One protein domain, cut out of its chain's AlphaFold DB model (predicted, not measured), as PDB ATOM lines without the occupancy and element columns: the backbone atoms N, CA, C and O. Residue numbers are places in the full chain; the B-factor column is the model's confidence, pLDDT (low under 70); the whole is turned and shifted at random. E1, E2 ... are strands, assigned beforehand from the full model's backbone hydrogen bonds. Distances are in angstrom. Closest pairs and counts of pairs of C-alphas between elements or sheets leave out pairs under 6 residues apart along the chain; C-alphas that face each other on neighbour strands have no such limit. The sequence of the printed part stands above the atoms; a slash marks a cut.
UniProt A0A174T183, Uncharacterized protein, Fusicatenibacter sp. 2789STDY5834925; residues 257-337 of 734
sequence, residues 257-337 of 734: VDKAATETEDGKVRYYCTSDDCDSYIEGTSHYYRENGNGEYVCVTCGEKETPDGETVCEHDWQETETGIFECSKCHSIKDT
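This is residues 257 to 337 of the 734 residues of an uncharacterized protein of Fusicatenibacter sp. 2789STDY5834925 (UniProt A0A174T183). With little regular structure, the domain is two small sheets end to end: an antiparallel one, E1 E2 E3, with its free tip at residues 274 to 279 sticking out, and a curled, mixed one, E5 E4 E8 E7 E6, reached where E3 runs on into E4. The 81 printed residues have eight named strands, E1 to E8, and no named helix; the all-strand class covers 32 residues. It is only just compact, close to loose, with radius of gyration of the C-alphas 13.6 A and spans of 48 by 30 by 21 A.

E1, residues 257 to 259, begins at C-alpha (-130.655, -43.217, 467.592). E2, 267 to 272, measures 16.8 A; E3, 281 to 286, 15.6 A. E4 is 288 to 291, E5 297 to 299, E6 318 to 320, E7 325 to 328, E8 334 to 336, ending at (-129.996, -28.336, 478.152).

E1 E2 E3 and E6 E7 E8 are meanders, each strand the antiparallel neighbour of the one before; N 269 and O 284 are 3.0 A apart, N 327 and O 319 2.8 A. E4 and E8 are parallel, N 289 and O 334 2.8 A apart.

The printed part has no cut. The link E5 to E6 is long. Residues 307 to 316 are among 20 under pLDDT 70.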
ATOM      1  N   VAL A 257    -129.695 -43.243 466.478       86.31
ATOM      2  CA  VAL A 257    -130.655 -43.217 467.592       86.31
ATOM      3  C   VAL A 257    -131.677 -44.345 467.460       86.31
ATOM      4  O   VAL A 257    -132.461 -44.389 466.515       86.31
ATOM      5  N   ASP A 258    -131.704 -45.234 468.451       87.69
ATOM      6  CA  ASP A 258    -132.744 -46.255 468.615       87.69
ATOM      7  C   ASP A 258    -133.862 -45.756 469.545       87.69
ATOM      8  O   ASP A 258    -135.050 -45.980 469.313       87.69
ATOM      9  N   LYS A 259    -133.483 -45.010 470.589       87.88
ATOM     10  CA  LYS A 259    -134.394 -44.317 471.503       87.88
ATOM     11  C   LYS A 259    -133.748 -43.012 471.958       87.88
ATOM     12  O   LYS A 259    -132.660 -43.047 472.516       87.88
ATOM     13  N   ALA A 260    -134.412 -41.878 471.765       82.75
ATOM     14  CA  ALA A 260    -133.889 -40.592 472.228       82.75
ATOM     15  C   ALA A 260    -133.843 -40.518 473.767       82.75
ATOM     16  O   ALA A 260    -134.723 -41.064 474.442       82.75
ATOM     17  N   ALA A 261    -132.832 -39.836 474.313       84.19
ATOM     18  CA  ALA A 261    -132.775 -39.531 475.738       84.19
ATOM     19  C   ALA A 261    -133.842 -38.509 476.134       84.19
ATOM     20  O   ALA A 261    -134.265 -37.667 475.344       84.19
ATOM     21  N   THR A 262    -134.273 -38.583 477.388       83.62
ATOM     22  CA  THR A 262    -135.244 -37.661 477.984       83.62
ATOM     23  C   THR A 262    -134.765 -37.232 479.365       83.62
ATOM     24  O   THR A 262    -133.914 -37.888 479.960       83.62
ATOM     25  N   GLU A 263    -135.376 -36.192 479.935       79.44
ATOM     26  CA  GLU A 263    -135.091 -35.751 481.311       79.44
ATOM     27  C   GLU A 263    -135.254 -36.854 482.372       79.44
ATOM     28  O   GLU A 263    -134.759 -36.722 483.489       79.44
ATOM     29  N   THR A 264    -135.983 -37.929 482.058       78.31
ATOM     30  CA  THR A 264    -136.343 -38.985 483.014       78.31
ATOM     31  C   THR A 264    -135.768 -40.357 482.683       78.31
ATOM     32  O   THR A 264    -135.899 -41.273 483.496       78.31
ATOM     33  N   GLU A 265    -135.185 -40.532 481.499       82.50
ATOM     34  CA  GLU A 265    -134.702 -41.829 481.026       82.50
ATOM     35  C   GLU A 265    -133.595 -41.653 479.982       82.50
ATOM     36  O   GLU A 265    -133.755 -40.870 479.042       82.50
ATOM     37  N   ASP A 266    -132.513 -42.421 480.127       88.31
ATOM     38  CA  ASP A 266    -131.444 -42.494 479.130       88.31
ATOM     39  C   ASP A 266    -131.960 -43.064 477.796       88.31
ATOM     40  O   ASP A 266    -132.822 -43.953 477.742       88.31
ATOM     41  N   GLY A 267    -131.404 -42.543 476.709       83.69
ATOM     42  CA  GLY A 267    -131.625 -43.010 475.353       83.69
ATOM     43  C   GLY A 267    -130.711 -44.175 474.978       83.69
ATOM     44  O   GLY A 267    -129.738 -44.495 475.662       83.69
ATOM     45  N   LYS A 268    -131.016 -44.803 473.845       89.19
ATOM     46  CA  LYS A 268    -130.239 -45.883 473.238       89.19
ATOM     47  C   LYS A 268    -129.761 -45.476 471.857       89.19
ATOM     48  O   LYS A 268    -130.546 -44.972 471.052       89.19
ATOM     49  N   VAL A 269    -128.499 -45.766 471.575       88.06
ATOM     50  CA  VAL A 269    -127.859 -45.506 470.286       88.06
ATOM     51  C   VAL A 269    -127.121 -46.768 469.819       88.06
ATOM     52  O   VAL A 269    -126.614 -47.527 470.644       88.06
ATOM     53  N   ARG A 270    -127.097 -47.040 468.510       89.81
ATOM     54  CA  ARG A 270    -126.402 -48.191 467.903       89.81
ATOM     55  C   ARG A 270    -125.284 -47.731 466.974       89.81
ATOM     56  O   ARG A 270    -125.524 -46.865 466.142       89.81
ATOM     57  N   TYR A 271    -124.104 -48.337 467.078       86.19
ATOM     58  CA  TYR A 271    -122.977 -48.099 466.171       86.19
ATOM     59  C   TYR A 271    -122.789 -49.328 465.293       86.19
ATOM     60  O   TYR A 271    -122.565 -50.422 465.816       86.19
ATOM     61  N   TYR A 272    -122.922 -49.158 463.983       84.12
ATOM     62  CA  TYR A 272    -122.894 -50.262 463.025       84.12
ATOM     63  C   TYR A 272    -121.482 -50.516 462.529       84.12
ATOM     64  O   TYR A 272    -120.638 -49.619 462.547       84.12
ATOM     65  N   CYS A 273    -121.208 -51.747 462.112       84.94
ATOM     66  CA  CYS A 273    -119.973 -52.046 461.416       84.94
ATOM     67  C   CYS A 273    -119.889 -51.210 460.131       84.94
ATOM     68  O   CYS A 273    -120.879 -51.004 459.441       84.94
ATOM     69  N   THR A 274    -118.695 -50.713 459.828       82.81
ATOM     70  CA  THR A 274    -118.404 -49.889 458.642       82.81
ATOM     71  C   THR A 274    -118.246 -50.708 457.359       82.81
ATOM     72  O   THR A 274    -117.967 -50.142 456.309       82.81
ATOM     73  N   SER A 275    -118.379 -52.034 457.437       77.75
ATOM     74  CA  SER A 275    -118.342 -52.923 456.277       77.75
ATOM     75  C   SER A 275    -119.751 -53.086 455.705       77.75
ATOM     76  O   SER A 275    -120.656 -53.474 456.440       77.75
ATOM     77  N   ASP A 276    -119.926 -52.831 454.405       68.69
ATOM     78  CA  ASP A 276    -121.233 -52.845 453.726       68.69
ATOM     79  C   ASP A 276    -121.932 -54.216 453.756       68.69
ATOM     80  O   ASP A 276    -123.160 -54.290 453.737       68.69
ATOM     81  N   ASP A 277    -121.163 -55.303 453.851       68.06
ATOM     82  CA  ASP A 277    -121.671 -56.677 453.932       68.06
ATOM     83  C   ASP A 277    -121.806 -57.174 455.392       68.06
ATOM     84  O   ASP A 277    -121.783 -58.379 455.662       68.06
ATOM     85  N   CYS A 278    -121.907 -56.255 456.364       70.62
ATOM     86  CA  CYS A 278    -121.927 -56.559 457.794       70.62
ATOM     87  C   CYS A 278    -122.958 -55.735 458.585       70.62
ATOM     88  O   CYS A 278    -122.724 -54.584 458.944       70.62
ATOM     89  N   ASP A 279    -124.056 -56.379 458.987       77.56
ATOM     90  CA  ASP A 279    -125.120 -55.761 459.800       77.56
ATOM     91  C   ASP A 279    -124.841 -55.770 461.323       77.56
ATOM     92  O   ASP A 279    -125.733 -55.506 462.140       77.56
ATOM     93  N   SER A 280    -123.622 -56.114 461.745       78.81
ATOM     94  CA  SER A 280    -123.254 -56.164 463.165       78.81
ATOM     95  C   SER A 280    -123.232 -54.770 463.795       78.81
ATOM     96  O   SER A 280    -122.899 -53.777 463.144       78.81
ATOM     97  N   TYR A 281    -123.573 -54.673 465.082       87.81
ATOM     98  CA  TYR A 281    -123.594 -53.405 465.810       87.81
ATOM     99  C   TYR A 281    -123.227 -53.561 467.287       87.81
ATOM    100  O   TYR A 281    -123.415 -54.619 467.893       87.81
ATOM    101  N   ILE A 282    -122.770 -52.462 467.887       84.94
ATOM    102  CA  ILE A 282    -122.627 -52.311 469.339       84.94
ATOM    103  C   ILE A 282    -123.628 -51.286 469.876       84.94
ATOM    104  O   ILE A 282    -124.001 -50.331 469.192       84.94
ATOM    105  N   GLU A 283    -124.082 -51.491 471.111       90.38
ATOM    106  CA  GLU A 283    -125.000 -50.577 471.793       90.38
ATOM    107  C   GLU A 283    -124.229 -49.540 472.614       90.38
ATOM    108  O   GLU A 283    -123.274 -49.868 473.320       90.38
ATOM    109  N   GLY A 284    -124.691 -48.293 472.564       85.69
ATOM    110  CA  GLY A 284    -124.288 -47.232 473.477       85.69
ATOM    111  C   GLY A 284    -125.482 -46.537 474.121       85.69
ATOM    112  O   GLY A 284    -126.646 -46.770 473.776       85.69
ATOM    113  N   THR A 285    -125.167 -45.649 475.058       87.62
ATOM    114  CA  THR A 285    -126.148 -44.891 475.836       87.62
ATOM    115  C   THR A 285    -126.123 -43.425 475.422       87.62
ATOM    116  O   THR A 285    -125.056 -42.821 475.345       87.62
ATOM    117  N   SER A 286    -127.302 -42.855 475.186       87.25
ATOM    118  CA  SER A 286    -127.505 -41.411 475.039       87.25
ATOM    119  C   SER A 286    -127.956 -40.856 476.392       87.25
ATOM    120  O   SER A 286    -128.916 -41.355 476.981       87.25
ATOM    121  N   HIS A 287    -127.262 -39.854 476.923       86.25
ATOM    122  CA  HIS A 287    -127.538 -39.279 478.239       86.25
ATOM    123  C   HIS A 287    -128.211 -37.912 478.136       86.25
ATOM    124  O   HIS A 287    -127.961 -37.158 477.201       86.25
ATOM    125  N   TYR A 288    -129.013 -37.560 479.144       86.69
ATOM    126  CA  TYR A 288    -129.550 -36.206 479.304       86.69
ATOM    127  C   TYR A 288    -128.789 -35.449 480.399       86.69
ATOM    128  O   TYR A 288    -128.801 -35.867 481.559       86.69
ATOM    129  N   TYR A 289    -128.149 -34.334 480.050       83.88
ATOM    130  CA  TYR A 289    -127.328 -33.508 480.934       83.88
ATOM    131  C   TYR A 289    -127.994 -32.173 481.267       83.88
ATOM    132  O   TYR A 289    -128.551 -31.496 480.403       83.88
ATOM    133  N   ARG A 290    -127.867 -31.759 482.534       82.56
ATOM    134  CA  ARG A 290    -128.391 -30.485 483.037       82.56
ATOM    135  C   ARG A 290    -127.405 -29.793 483.978       82.56
ATOM    136  O   ARG A 290    -126.694 -30.453 484.734       82.56
ATOM    137  N   GLU A 291    -127.399 -28.461 483.967       80.94
ATOM    138  CA  GLU A 291    -126.573 -27.659 484.873       80.94
ATOM    139  C   GLU A 291    -127.040 -27.789 486.339       80.94
ATOM    140  O   GLU A 291    -128.213 -27.582 486.669       80.94
ATOM    141  N   ASN A 292    -126.113 -28.102 487.249       73.31
ATOM    142  CA  ASN A 292    -126.380 -28.301 488.680       73.31
ATOM    143  C   ASN A 292    -126.341 -27.003 489.523       73.31
ATOM    144  O   ASN A 292    -126.276 -27.065 490.753       73.31
ATOM    145  N   GLY A 293    -126.364 -25.831 488.879       64.44
ATOM    146  CA  GLY A 293    -126.302 -24.512 489.525       64.44
ATOM    147  C   GLY A 293    -124.901 -24.061 489.957       64.44
ATOM    148  O   GLY A 293    -124.740 -22.913 490.363       64.44
ATOM    149  N   ASN A 294    -123.885 -24.923 489.842       69.00
ATOM    150  CA  ASN A 294    -122.476 -24.572 490.054       69.00
ATOM    151  C   ASN A 294    -121.712 -24.364 488.732       69.00
ATOM    152  O   ASN A 294    -120.483 -24.312 488.752       69.00
ATOM    153  N   GLY A 295    -122.405 -24.288 487.588       69.56
ATOM    154  CA  GLY A 295    -121.769 -24.250 486.267       69.56
ATOM    155  C   GLY A 295    -121.361 -25.614 485.705       69.56
ATOM    156  O   GLY A 295    -120.719 -25.654 484.661       69.56
ATOM    157  N   GLU A 296    -121.690 -26.727 486.371       78.06
ATOM    158  CA  GLU A 296    -121.345 -28.079 485.912       78.06
ATOM    159  C   GLU A 296    -122.571 -28.789 485.327       78.06
ATOM    160  O   GLU A 296    -123.638 -28.798 485.948       78.06
ATOM    161  N   TYR A 297    -122.398 -29.447 484.182       80.25
ATOM    162  CA  TYR A 297    -123.419 -30.296 483.574       80.25
ATOM    163  C   TYR A 297    -123.311 -31.722 484.106       80.25
ATOM    164  O   TYR A 297    -122.238 -32.326 484.126       80.25
ATOM    165  N   VAL A 298    -124.436 -32.252 484.571       80.50
ATOM    166  CA  VAL A 298    -124.523 -33.567 485.205       80.50
ATOM    167  C   VAL A 298    -125.634 -34.359 484.536       80.50
ATOM    168  O   VAL A 298    -126.715 -33.819 484.292       80.50
ATOM    169  N   CYS A 299    -125.372 -35.631 484.241       81.38
ATOM    170  CA  CYS A 299    -126.392 -36.524 483.710       81.38
ATOM    171  C   CYS A 299    -127.508 -36.707 484.747       81.38
ATOM    172  O   CYS A 299    -127.246 -37.032 485.907       81.38
ATOM    173  N   VAL A 300    -128.761 -36.521 484.335       80.31
ATOM    174  CA  VAL A 300    -129.926 -36.579 485.228       80.31
ATOM    175  C   VAL A 300    -130.198 -38.004 485.721       80.31
ATOM    176  O   VAL A 300    -130.628 -38.185 486.861       80.31
ATOM    177  N   THR A 301    -129.902 -39.016 484.903       78.25
ATOM    178  CA  THR A 301    -130.159 -40.426 485.228       78.25
ATOM    179  C   THR A 301    -129.072 -41.025 486.120       78.25
ATOM    180  O   THR A 301    -129.382 -41.641 487.140       78.25
ATOM    181  N   CYS A 302    -127.795 -40.865 485.751       78.88
ATOM    182  CA  CYS A 302    -126.687 -41.524 486.450       78.88
ATOM    183  C   CYS A 302    -125.945 -40.612 487.441       78.88
ATOM    184  O   CYS A 302    -125.232 -41.115 488.306       78.88
ATOM    185  N   GLY A 303    -126.132 -39.290 487.366       75.94
ATOM    186  CA  GLY A 303    -125.467 -38.331 488.249       75.94
ATOM    187  C   GLY A 303    -123.985 -38.103 487.936       75.94
ATOM    188  O   GLY A 303    -123.319 -37.378 488.677       75.94
ATOM    189  N   GLU A 304    -123.467 -38.701 486.860       79.62
ATOM    190  CA  GLU A 304    -122.094 -38.489 486.412       79.62
ATOM    191  C   GLU A 304    -121.936 -37.090 485.821       79.62
ATOM    192  O   GLU A 304    -122.790 -36.593 485.077       79.62
ATOM    193  N   LYS A 305    -120.830 -36.441 486.182       76.50
ATOM    194  CA  LYS A 305    -120.482 -35.128 485.643       76.50
ATOM    195  C   LYS A 305    -119.974 -35.289 484.218       76.50
ATOM    196  O   LYS A 305    -119.257 -36.239 483.919       76.50
ATOM    197  N   GLU A 306    -120.286 -34.322 483.367       70.06
ATOM    198  CA  GLU A 306    -119.584 -34.156 482.101       70.06
ATOM    199  C   GLU A 306    -118.113 -33.846 482.425       70.06
ATOM    200  O   GLU A 306    -117.801 -32.810 483.014       70.06
ATOM    201  N   THR A 307    -117.202 -34.777 482.142       60.16
ATOM    202  CA  THR A 307    -115.766 -34.530 482.288       60.16
ATOM    203  C   THR A 307    -115.273 -33.816 481.036       60.16
ATOM    204  O   THR A 307    -115.404 -34.391 479.958       60.16
ATOM    205  N   PRO A 308    -114.680 -32.616 481.150       54.34
ATOM    206  CA  PRO A 308    -114.226 -31.878 479.977       54.34
ATOM    207  C   PRO A 308    -113.038 -32.504 479.247       54.34
ATOM    208  O   PRO A 308    -112.736 -32.045 478.167       54.34
ATOM    209  N   ASP A 309    -112.363 -33.500 479.820       51.66
ATOM    210  CA  ASP A 309    -111.289 -34.275 479.191       51.66
ATOM    211  C   ASP A 309    -110.891 -35.398 480.172       51.66
ATOM    212  O   ASP A 309    -110.419 -35.097 481.274       51.66
ATOM    213  N   GLY A 310    -111.054 -36.682 479.818       41.09
ATOM    214  CA  GLY A 310    -110.331 -37.770 480.505       41.09
ATOM    215  C   GLY A 310    -111.028 -39.129 480.693       41.09
ATOM    216  O   GLY A 310    -111.908 -39.283 481.531       41.09
ATOM    217  N   GLU A 311    -110.475 -40.138 480.008       40.03
ATOM    218  CA  GLU A 311    -110.444 -41.586 480.329       40.03
ATOM    219  C   GLU A 311    -111.747 -42.414 480.388       40.03
ATOM    220  O   GLU A 311    -111.680 -43.609 480.687       40.03
ATOM    221  N   THR A 312    -112.905 -41.885 479.993       40.78
ATOM    222  CA  THR A 312    -114.088 -42.706 479.656       40.78
ATOM    223  C   THR A 312    -114.617 -42.390 478.251       40.78
ATOM    224  O   THR A 312    -114.467 -41.287 477.744       40.78
ATOM    225  N   VAL A 313    -115.171 -43.414 477.595       42.81
ATOM    226  CA  VAL A 313    -115.367 -43.617 476.137       42.81
ATOM    227  C   VAL A 313    -116.244 -42.592 475.383       42.81
ATOM    228  O   VAL A 313    -116.528 -42.794 474.208       42.81
ATOM    229  N   CYS A 314    -116.654 -41.469 475.971       50.94
ATOM    230  CA  CYS A 314    -117.477 -40.491 475.251       50.94
ATOM    231  C   CYS A 314    -116.948 -39.066 475.409       50.94
ATOM    232  O   CYS A 314    -117.347 -38.331 476.307       50.94
ATOM    233  N   GLU A 315    -116.065 -38.684 474.489       59.88
ATOM    234  CA  GLU A 315    -115.849 -37.286 474.122       59.88
ATOM    235  C   GLU A 315    -117.127 -36.777 473.437       59.88
ATOM    236  O   GLU A 315    -117.584 -37.374 472.455       59.88
ATOM    237  N   HIS A 316    -117.744 -35.729 473.987       67.88
ATOM    238  CA  HIS A 316    -118.982 -35.170 473.447       67.88
ATOM    239  C   HIS A 316    -118.678 -34.037 472.472       67.88
ATOM    240  O   HIS A 316    -118.095 -33.026 472.858       67.88
ATOM    241  N   ASP A 317    -119.112 -34.202 471.227       76.19
ATOM    242  CA  ASP A 317    -119.065 -33.173 470.188       76.19
ATOM    243  C   ASP A 317    -120.454 -32.531 470.062       76.19
ATOM    244  O   ASP A 317    -121.350 -33.069 469.411       76.19
ATOM    245  N   TRP A 318    -120.665 -31.445 470.808       82.00
ATOM    246  CA  TRP A 318    -121.967 -30.796 470.965       82.00
ATOM    247  C   TRP A 318    -122.306 -29.894 469.779       82.00
ATOM    248  O   TRP A 318    -121.604 -28.922 469.510       82.00
ATOM    249  N   GLN A 319    -123.451 -30.147 469.154       78.94
ATOM    250  CA  GLN A 319    -124.034 -29.304 468.117       78.94
ATOM    251  C   GLN A 319    -125.306 -28.634 468.640       78.94
ATOM    252  O   GLN A 319    -126.137 -29.270 469.289       78.94
ATOM    253  N   GLU A 320    -125.452 -27.334 468.397       75.69
ATOM    254  CA  GLU A 320    -126.639 -26.581 468.800       75.69
ATOM    255  C   GLU A 320    -127.815 -26.892 467.864       75.69
ATOM    256  O   GLU A 320    -127.688 -26.840 466.641       75.69
ATOM    257  N   THR A 321    -128.971 -27.214 468.437       67.00
ATOM    258  CA  THR A 321    -130.222 -27.362 467.684       67.00
ATOM    259  C   THR A 321    -130.977 -26.034 467.634       67.00
ATOM    260  O   THR A 321    -130.828 -25.190 468.517       67.00
ATOM    261  N   GLU A 322    -131.905 -25.888 466.682       54.09
ATOM    262  CA  GLU A 322    -132.789 -24.711 466.533       54.09
ATOM    263  C   GLU A 322    -133.628 -24.374 467.792       54.09
ATOM    264  O   GLU A 322    -134.295 -23.342 467.849       54.09
ATOM    265  N   THR A 323    -133.614 -25.239 468.814       56.44
ATOM    266  CA  THR A 323    -134.367 -25.100 470.072       56.44
ATOM    267  C   THR A 323    -133.525 -24.625 471.271       56.44
ATOM    268  O   THR A 323    -134.045 -24.544 472.387       56.44
ATOM    269  N   GLY A 324    -132.236 -24.313 471.076       63.16
ATOM    270  CA  GLY A 324    -131.304 -23.938 472.158       63.16
ATOM    271  C   GLY A 324    -130.865 -25.121 473.038       63.16
ATOM    272  O   GLY A 324    -130.323 -24.949 474.134       63.16
ATOM    273  N   ILE A 325    -131.134 -26.341 472.569       73.62
ATOM    274  CA  ILE A 325    -130.690 -27.606 473.156       73.62
ATOM    275  C   ILE A 325    -129.466 -28.079 472.368       73.62
ATOM    276  O   ILE A 325    -129.490 -28.052 471.139       73.62
ATOM    277  N   PHE A 326    -128.420 -28.530 473.056       80.62
ATOM    278  CA  PHE A 326    -127.229 -29.092 472.420       80.62
ATOM    279  C   PHE A 326    -127.345 -30.614 472.330       80.62
ATOM    280  O   PHE A 326    -127.715 -31.268 473.305       80.62
ATOM    281  N   GLU A 327    -126.998 -31.183 471.183       85.44
ATOM    282  CA  GLU A 327    -127.016 -32.621 470.926       85.44
ATOM    283  C   GLU A 327    -125.627 -33.102 470.492       85.44
ATOM    284  O   GLU A 327    -124.957 -32.459 469.691       85.44
ATOM    285  N   CYS A 328    -125.162 -34.218 471.051       83.38
ATOM    286  CA  CYS A 328    -123.857 -34.783 470.723       83.38
ATOM    287  C   CYS A 328    -123.918 -35.563 469.402       83.38
ATOM    288  O   CYS A 328    -124.656 -36.541 469.307       83.38
ATOM    289  N   SER A 329    -123.090 -35.206 468.419       80.88
ATOM    290  CA  SER A 329    -123.062 -35.832 467.085       80.88
ATOM    291  C   SER A 329    -122.709 -37.331 467.103       80.88
ATOM    292  O   SER A 329    -123.113 -38.084 466.220       80.88
ATOM    293  N   LYS A 330    -121.972 -37.787 468.127       84.25
ATOM    294  CA  LYS A 330    -121.506 -39.180 468.247       84.25
ATOM    295  C   LYS A 330    -122.518 -40.095 468.928       84.25
ATOM    296  O   LYS A 330    -122.837 -41.162 468.412       84.25
ATOM    297  N   CYS A 331    -123.007 -39.700 470.102       81.69
ATOM    298  CA  CYS A 331    -123.861 -40.550 470.942       81.69
ATOM    299  C   CYS A 331    -125.302 -40.050 471.072       81.69
ATOM    300  O   CYS A 331    -126.092 -40.688 471.767       81.69
ATOM    301  N   HIS A 332    -125.640 -38.914 470.452       84.75
ATOM    302  CA  HIS A 332    -126.943 -38.254 470.551       84.75
ATOM    303  C   HIS A 332    -127.370 -37.954 471.993       84.75
ATOM    304  O   HIS A 332    -128.558 -37.932 472.314       84.75
ATOM    305  N   SER A 333    -126.405 -37.773 472.903       87.06
ATOM    306  CA  SER A 333    -126.678 -37.222 474.236       87.06
ATOM    307  C   SER A 333    -127.203 -35.796 474.103       87.06
ATOM    308  O   SER A 333    -126.864 -35.103 473.151       87.06
ATOM    309  N   ILE A 334    -128.009 -35.358 475.065       86.88
ATOM    310  CA  ILE A 334    -128.688 -34.063 475.066       86.88
ATOM    311  C   ILE A 334    -128.172 -33.219 476.231       86.88
ATOM    312  O   ILE A 334    -128.037 -33.717 477.348       86.88
ATOM    313  N   LYS A 335    -127.924 -31.933 475.989       84.62
ATOM    314  CA  LYS A 335    -127.477 -30.949 476.974       84.62
ATOM    315  C   LYS A 335    -128.359 -29.706 476.921       84.62
ATOM    316  O   LYS A 335    -128.388 -28.977 475.932       84.62
ATOM    317  N   ASP A 336    -129.069 -29.461 478.017       78.69
ATOM    318  CA  ASP A 336    -129.996 -28.336 478.152       78.69
ATOM    319  C   ASP A 336    -129.321 -27.140 478.837       78.69
ATOM    320  O   ASP A 336    -128.880 -27.224 479.988       78.69
ATOM    321  N   THR A 337    -129.236 -26.018 478.116       67.69
ATOM    322  CA  THR A 337    -128.616 -24.768 478.584       67.69
ATOM    323  C   THR A 337    -129.632 -23.658 478.895       67.69
ATOM    324  O   THR A 337    -129.268 -22.630 479.472       67.69
TER     325      THR A 337